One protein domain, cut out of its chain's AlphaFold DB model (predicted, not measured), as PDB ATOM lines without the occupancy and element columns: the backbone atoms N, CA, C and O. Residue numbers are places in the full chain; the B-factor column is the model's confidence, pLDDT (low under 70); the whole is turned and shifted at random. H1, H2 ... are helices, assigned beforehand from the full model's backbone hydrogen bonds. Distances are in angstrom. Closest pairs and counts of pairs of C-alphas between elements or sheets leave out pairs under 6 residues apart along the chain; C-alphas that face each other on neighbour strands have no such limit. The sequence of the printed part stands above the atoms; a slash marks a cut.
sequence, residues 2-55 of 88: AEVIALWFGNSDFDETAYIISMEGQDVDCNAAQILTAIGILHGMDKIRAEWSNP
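This is residues 2 to 55 of the 88 residues of an uncharacterized protein of bioreactor metagenome (UniProt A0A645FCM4). The longest helix, H3, lies side by side with H2 in a helical hairpin; H1 packs slantwise on both. After H3 the chain turns to the one-turn helix H4, which is apart from the other three helices. The 54 printed residues hold four named helices, H1 to H4 in chain order, and no named strand: all helix. The whole is compact, with a radius of gyration of the C-alphas of 10.3 A and spans of 27 by 22 by 15 A.

H3, residues 28 to 43, touches H2, residues 14 to 23, at a shallow tilt of 14 degrees, opposite ways; their closest C-alphas, of Val 28 and Ser 22, are 5.8 A apart. H1, residues 2 to 9, touches H2 at a steep tilt of 45 degrees, opposite ways, closest at the C-alphas of Ala 6 and Thr 17, 5.1 A. H1 touches H3 with residues 31 to 35 of H3 alone, at a steep tilt of 40 degrees, the same way; the closest C-alphas, of Glu 3 and Asn 31, are 6.2 A apart. Every O i to N i+4 pair is within hydrogen-bond range in H1, H2 and H3; H4, residues 50 to 53, is too short for one.

H3 is 21.7 A long, H2 14.5 A, H1 10.9 A and H4 5.0 A. C-alpha 2 is at (-0.849, -18.917, 37.947) and C-alpha 53 at (-3.069, -22.207, 15.125).

The farthest C-alphas, of Gln 26 and Asp 46, are 28.7 A apart. The printed part has no cut, no link is long, and no printed residue is under 70 in pLDDT.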
ATOM      1  N   ALA A   2      -1.471 -19.623  39.059       91.31
ATOM      2  CA  ALA A   2      -0.849 -18.917  37.947       91.31
ATOM      3  C   ALA A   2      -1.944 -18.355  37.006       91.31
ATOM      4  O   ALA A   2      -2.012 -17.184  36.647       91.31
ATOM      5  N   GLU A   3      -2.979 -19.162  36.810       94.50
ATOM      6  CA  GLU A   3      -4.173 -18.907  36.012       94.50
ATOM      7  C   GLU A   3      -4.880 -17.594  36.372       94.50
ATOM      8  O   GLU A   3      -5.283 -16.842  35.491       94.50
ATOM      9  N   VAL A   4      -5.016 -17.292  37.669       94.94
ATOM     10  CA  VAL A   4      -5.683 -16.062  38.138       94.94
ATOM     11  C   VAL A   4      -4.871 -14.825  37.770       94.94
ATOM     12  O   VAL A   4      -5.446 -13.817  37.367       94.94
ATOM     13  N   ILE A   5      -3.546 -14.899  37.893       95.12
ATOM     14  CA  ILE A   5      -2.637 -13.798  37.564       95.12
ATOM     15  C   ILE A   5      -2.669 -13.571  36.049       95.12
ATOM     16  O   ILE A   5      -2.912 -12.449  35.606       95.12
ATOM     17  N   ALA A   6      -2.527 -14.635  35.258       96.44
ATOM     18  CA  ALA A   6      -2.563 -14.560  33.803       96.44
ATOM     19  C   ALA A   6      -3.909 -14.068  33.244       96.44
ATOM     20  O   ALA A   6      -3.929 -13.282  32.297       96.44
ATOM     21  N   LEU A   7      -5.038 -14.471  33.836       96.25
ATOM     22  CA  LEU A   7      -6.361 -13.968  33.447       96.25
ATOM     23  C   LEU A   7      -6.550 -12.495  33.821       96.25
ATOM     24  O   LEU A   7      -7.094 -11.727  33.028       96.25
ATOM     25  N   TRP A   8      -6.106 -12.097  35.018       97.06
ATOM     26  CA  TRP A   8      -6.257 -10.723  35.496       97.06
ATOM     27  C   TRP A   8      -5.416  -9.737  34.686       97.06
ATOM     28  O   TRP A   8      -5.919  -8.703  34.253       97.06
ATOM     29  N   PHE A   9      -4.140 -10.054  34.466       97.50
ATOM     30  CA  PHE A   9      -3.214  -9.164  33.765       97.50
ATOM     31  C   PHE A   9      -3.240  -9.335  32.245       97.50
ATOM     32  O   PHE A   9      -2.875  -8.403  31.533       97.50
ATOM     33  N   GLY A  10      -3.727 -10.469  31.742       96.56
ATOM     34  CA  GLY A  10      -3.853 -10.721  30.310       96.56
ATOM     35  C   GLY A  10      -5.008  -9.990  29.627       96.56
ATOM     36  O   GLY A  10      -5.079  -9.995  28.408       96.56
ATOM     37  N   ASN A  11      -5.904  -9.332  30.376       95.81
ATOM     38  CA  ASN A  11      -6.970  -8.473  29.832       95.81
ATOM     39  C   ASN A  11      -7.842  -9.138  28.746       95.81
ATOM     40  O   ASN A  11      -8.283  -8.478  27.804       95.81
ATOM     41  N   SER A  12      -8.089 -10.446  28.882       94.44
ATOM     42  CA  SER A  12      -8.808 -11.262  27.890       94.44
ATOM     43  C   SER A  12      -8.158 -11.307  26.495       94.44
ATOM     44  O   SER A  12      -8.789 -11.745  25.536       94.44
ATOM     45  N   ASP A  13      -6.898 -10.895  26.373       96.19
ATOM     46  CA  ASP A  13      -6.100 -11.043  25.162       96.19
ATOM     47  C   ASP A  13      -5.395 -12.405  25.156       96.19
ATOM     48  O   ASP A  13      -4.768 -12.812  26.136       96.19
ATOM     49  N   PHE A  14      -5.517 -13.135  24.046       96.31
ATOM     50  CA  PHE A  14      -4.991 -14.495  23.946       96.31
ATOM     51  C   PHE A  14      -3.462 -14.533  24.058       96.31
ATOM     52  O   PHE A  14      -2.925 -15.384  24.766       96.31
ATOM     53  N   ASP A  15      -2.768 -13.621  23.377       95.88
ATOM     54  CA  ASP A  15      -1.308 -13.603  23.331       95.88
ATOM     55  C   ASP A  15      -0.723 -13.140  24.664       95.88
ATOM     56  O   ASP A  15       0.214 -13.759  25.168       95.88
ATOM     57  N   GLU A  16      -1.291 -12.087  25.252       97.44
ATOM     58  CA  GLU A  16      -0.836 -11.559  26.537       97.44
ATOM     59  C   GLU A  16      -1.079 -12.578  27.658       97.44
ATOM     60  O   GLU A  16      -0.170 -12.864  28.441       97.44
ATOM     61  N   THR A  17      -2.262 -13.207  27.711       96.94
ATOM     62  CA  THR A  17      -2.515 -14.281  28.682       96.94
ATOM     63  C   THR A  17      -1.564 -15.456  28.465       96.94
ATOM     64  O   THR A  17      -1.020 -15.966  29.446       96.94
ATOM     65  N   ALA A  18      -1.328 -15.874  27.213       95.75
ATOM     66  CA  ALA A  18      -0.412 -16.970  26.892       95.75
ATOM     67  C   ALA A  18       1.031 -16.650  27.308       95.75
ATOM     68  O   ALA A  18       1.726 -17.518  27.836       95.75
ATOM     69  N   TYR A  19       1.475 -15.409  27.114       96.25
ATOM     70  CA  TYR A  19       2.786 -14.945  27.546       96.25
ATOM     71  C   TYR A  19       2.921 -14.977  29.072       96.25
ATOM     72  O   TYR A  19       3.866 -15.575  29.585       96.25
ATOM     73  N   ILE A  20       1.965 -14.394  29.804       96.88
ATOM     74  CA  ILE A  20       2.029 -14.315  31.270       96.88
ATOM     75  C   ILE A  20       2.032 -15.712  31.890       96.88
ATOM     76  O   ILE A  20       2.935 -16.017  32.667       96.88
ATOM     77  N   ILE A  21       1.085 -16.580  31.507       96.06
ATOM     78  CA  ILE A  21       1.003 -17.935  32.074       96.06
ATOM     79  C   ILE A  21       2.276 -18.736  31.777       96.06
ATOM     80  O   ILE A  21       2.778 -19.443  32.649       96.06
ATOM     81  N   SER A  22       2.859 -18.547  30.583       94.75
ATOM     82  CA  SER A  22       4.120 -19.178  30.172       94.75
ATOM     83  C   SER A  22       5.292 -18.830  31.092       94.75
ATOM     84  O   SER A  22       6.179 -19.656  31.319       94.75
ATOM     85  N   MET A  23       5.292 -17.617  31.645       95.38
ATOM     86  CA  MET A  23       6.363 -17.107  32.501       95.38
ATOM     87  C   MET A  23       6.270 -17.576  33.960       95.38
ATOM     88  O   MET A  23       7.248 -17.455  34.697       95.38
ATOM     89  N   GLU A  24       5.140 -18.142  34.389       91.25
ATOM     90  CA  GLU A  24       4.927 -18.579  35.776       91.25
ATOM     91  C   GLU A  24       5.521 -19.969  36.081       91.25
ATOM     92  O   GLU A  24       5.693 -20.340  37.243       91.25
ATOM     93  N   GLY A  25       5.918 -20.716  35.044       81.44
ATOM     94  CA  GLY A  25       6.928 -21.780  35.105       81.44
ATOM     95  C   GLY A  25       6.513 -23.141  35.683       81.44
ATOM     96  O   GLY A  25       7.228 -24.116  35.452       81.44
ATOM     97  N   GLN A  26       5.392 -23.258  36.399       81.75
ATOM     98  CA  GLN A  26       4.933 -24.534  36.967       81.75
ATOM     99  C   GLN A  26       3.707 -25.079  36.225       81.75
ATOM    100  O   GLN A  26       2.672 -24.420  36.200       81.75
ATOM    101  N   ASP A  27       3.831 -26.296  35.672       87.62
ATOM    102  CA  ASP A  27       2.753 -27.026  34.965       87.62
ATOM    103  C   ASP A  27       2.033 -26.163  33.915       87.62
ATOM    104  O   ASP A  27       0.815 -25.971  33.891       87.62
ATOM    105  N   VAL A  28       2.865 -25.506  33.117       88.38
ATOM    106  CA  VAL A  28       2.465 -24.359  32.317       88.38
ATOM    107  C   VAL A  28       1.598 -24.739  31.127       88.38
ATOM    108  O   VAL A  28       0.725 -23.974  30.737       88.38
ATOM    109  N   ASP A  29       1.799 -25.932  30.580       90.50
ATOM    110  CA  ASP A  29       1.008 -26.491  29.494       90.50
ATOM    111  C   ASP A  29      -0.426 -26.783  29.940       90.50
ATOM    112  O   ASP A  29      -1.357 -26.367  29.252       90.50
ATOM    113  N   CYS A  30      -0.623 -27.409  31.104       91.69
ATOM    114  CA  CYS A  30      -1.963 -27.657  31.640       91.69
ATOM    115  C   CYS A  30      -2.688 -26.343  31.957       91.69
ATOM    116  O   CYS A  30      -3.800 -26.108  31.471       91.69
ATOM    117  N   ASN A  31      -2.023 -25.459  32.704       93.88
ATOM    118  CA  ASN A  31      -2.598 -24.188  33.135       93.88
ATOM    119  C   ASN A  31      -2.944 -23.289  31.938       93.88
ATOM    120  O   ASN A  31      -4.053 -22.748  31.864       93.88
ATOM    121  N   ALA A  32      -2.033 -23.172  30.965       95.06
ATOM    122  CA  ALA A  32      -2.270 -22.417  29.739       95.06
ATOM    123  C   ALA A  32      -3.397 -23.038  28.911       95.06
ATOM    124  O   ALA A  32      -4.300 -22.318  28.490       95.06
ATOM    125  N   ALA A  33      -3.392 -24.362  28.708       94.00
ATOM    126  CA  ALA A  33      -4.420 -25.039  27.921       94.00
ATOM    127  C   ALA A  33      -5.824 -24.775  28.477       94.00
ATOM    128  O   ALA A  33      -6.746 -24.503  27.706       94.00
ATOM    129  N   GLN A  34      -5.994 -24.796  29.801       93.75
ATOM    130  CA  GLN A  34      -7.285 -24.548  30.440       93.75
ATOM    131  C   GLN A  34      -7.781 -23.113  30.215       93.75
ATOM    132  O   GLN A  34      -8.893 -22.921  29.711       93.75
ATOM    133  N   ILE A  35      -6.975 -22.100  30.553       95.81
ATOM    134  CA  ILE A  35      -7.425 -20.700  30.482       95.81
ATOM    135  C   ILE A  35      -7.494 -20.168  29.046       95.81
ATOM    136  O   ILE A  35      -8.418 -19.426  28.715       95.81
ATOM    137  N   LEU A  36      -6.580 -20.586  28.162       95.75
ATOM    138  CA  LEU A  36      -6.579 -20.162  26.760       95.75
ATOM    139  C   LEU A  36      -7.719 -20.802  25.968       95.75
ATOM    140  O   LEU A  36      -8.256 -20.165  25.064       95.75
ATOM    141  N   THR A  37      -8.152 -22.015  26.333       94.56
ATOM    142  CA  THR A  37      -9.374 -22.606  25.765       94.56
ATOM    143  C   THR A  37     -10.595 -21.747  26.099       94.56
ATOM    144  O   THR A  37     -11.402 -21.462  25.217       94.56
ATOM    145  N   ALA A  38     -10.713 -21.276  27.346       95.12
ATOM    146  CA  ALA A  38     -11.818 -20.410  27.753       95.12
ATOM    147  C   ALA A  38     -11.811 -19.065  27.000       95.12
ATOM    148  O   ALA A  38     -12.845 -18.655  26.473       95.12
ATOM    149  N   ILE A  39     -10.646 -18.416  26.888       96.12
ATOM    150  CA  ILE A  39     -10.480 -17.172  26.113       96.12
ATOM    151  C   ILE A  39     -10.811 -17.402  24.632       96.12
ATOM    152  O   ILE A  39     -11.561 -16.628  24.038       96.12
ATOM    153  N   GLY A  40     -10.313 -18.490  24.037       94.75
ATOM    154  CA  GLY A  40     -10.578 -18.836  22.640       94.75
ATOM    155  C   GLY A  40     -12.064 -19.068  22.346       94.75
ATOM    156  O   GLY A  40     -12.561 -18.617  21.316       94.75
ATOM    157  N   ILE A  41     -12.797 -19.709  23.263       93.44
ATOM    158  CA  ILE A  41     -14.256 -19.875  23.154       93.44
ATOM    159  C   ILE A  41     -14.971 -18.523  23.251       93.44
ATOM    160  O   ILE A  41     -15.879 -18.260  22.464       93.44
ATOM    161  N   LEU A  42     -14.571 -17.669  24.200       94.69
ATOM    162  CA  LEU A  42     -15.211 -16.372  24.439       94.69
ATOM    163  C   LEU A  42     -15.080 -15.429  23.238       94.69
ATOM    164  O   LEU A  42     -16.016 -14.700  22.912       94.69
ATOM    165  N   HIS A  43     -13.914 -15.435  22.598       93.44
ATOM    166  CA  HIS A  43     -13.571 -14.468  21.562       93.44
ATOM    167  C   HIS A  43     -13.691 -14.997  20.135       93.44
ATOM    168  O   HIS A  43     -13.812 -14.195  19.211       93.44
ATOM    169  N   GLY A  44     -13.698 -16.317  19.958       92.56
ATOM    170  CA  GLY A  44     -13.686 -16.955  18.650       92.56
ATOM    171  C   GLY A  44     -12.277 -17.135  18.078       92.56
ATOM    172  O   GLY A  44     -11.291 -16.537  18.510       92.56
ATOM    173  N   MET A  45     -12.190 -17.995  17.061       89.38
ATOM    174  CA  MET A  45     -10.926 -18.377  16.420       89.38
ATOM    175  C   MET A  45     -10.226 -17.222  15.688       89.38
ATOM    176  O   MET A  45      -9.026 -17.312  15.454       89.38
ATOM    177  N   ASP A  46     -10.936 -16.153  15.315       90.25
ATOM    178  CA  ASP A  46     -10.357 -14.990  14.627       90.25
ATOM    179  C   ASP A  46      -9.426 -14.165  15.526       90.25
ATOM    180  O   ASP A  46      -8.605 -13.404  15.013       90.25
ATOM    181  N   LYS A  47      -9.534 -14.316  16.854       89.31
ATOM    182  CA  LYS A  47      -8.637 -13.668  17.825       89.31
ATOM    183  C   LYS A  47      -7.383 -14.474  18.139       89.31
ATOM    184  O   LYS A  47      -6.477 -13.948  18.773       89.31
ATOM    185  N   ILE A  48      -7.297 -15.715  17.666       93.94
ATOM    186  CA  ILE A  48      -6.100 -16.539  17.817       93.94
ATOM    187  C   ILE A  48      -5.244 -16.350  16.570       93.94
ATOM    188  O   ILE A  48      -5.641 -16.723  15.463       93.94
ATOM    189  N   ARG A  49      -4.046 -15.784  16.736       94.69
ATOM    190  CA  ARG A  49      -3.140 -15.562  15.605       94.69
ATOM    191  C   ARG A  49      -2.823 -16.865  14.881       94.69
ATOM    192  O   ARG A  49      -2.633 -17.926  15.479       94.69
ATOM    193  N   ALA A  50      -2.708 -16.752  13.562       93.62
ATOM    194  CA  ALA A  50      -2.422 -17.869  12.670       93.62
ATOM    195  C   ALA A  50      -1.086 -18.565  12.997       93.62
ATOM    196  O   ALA A  50      -0.915 -19.744  12.721       93.62
ATOM    197  N   GLU A  51      -0.146 -17.855  13.614       94.69
ATOM    198  CA  GLU A  51       1.150 -18.390  14.041       94.69
ATOM    199  C   GLU A  51       1.016 -19.443  15.148       94.69
ATOM    200  O   GLU A  51       1.812 -20.377  15.191       94.69
ATOM    201  N   TRP A  52      -0.016 -19.336  15.993       92.12
ATOM    202  CA  TRP A  52      -0.320 -20.326  17.026       92.12
ATOM    203  C   TRP A  52      -1.151 -21.488  16.485       92.12
ATOM    204  O   TRP A  52      -0.936 -22.635  16.861       92.12
ATOM    205  N   SER A  53      -2.101 -21.207  15.591       91.19
ATOM    206  CA  SER A  53      -3.069 -22.207  15.125       91.19
ATOM    207  C   SER A  53      -2.607 -23.001  13.897       91.19
ATOM    208  O   SER A  53      -2.845 -24.208  13.828       91.19
ATOM    209  N   ASN A  54      -1.907 -22.382  12.940       93.88
ATOM    210  CA  ASN A  54      -1.481 -23.055  11.706       93.88
ATOM    211  C   ASN A  54      -0.524 -24.237  11.937       93.88
ATOM    212  O   ASN A  54      -0.712 -25.253  11.265       93.88
ATOM    213  N   PRO A  55       0.480 -24.166  12.840       93.94
ATOM    214  CA  PRO A  55       1.416 -25.275  13.030       93.94
ATOM    215  C   PRO A  55       0.764 -26.544  13.585       93.94
ATOM    216  O   PRO A  55       1.253 -27.641  13.325       93.94
TER     217      PRO A  55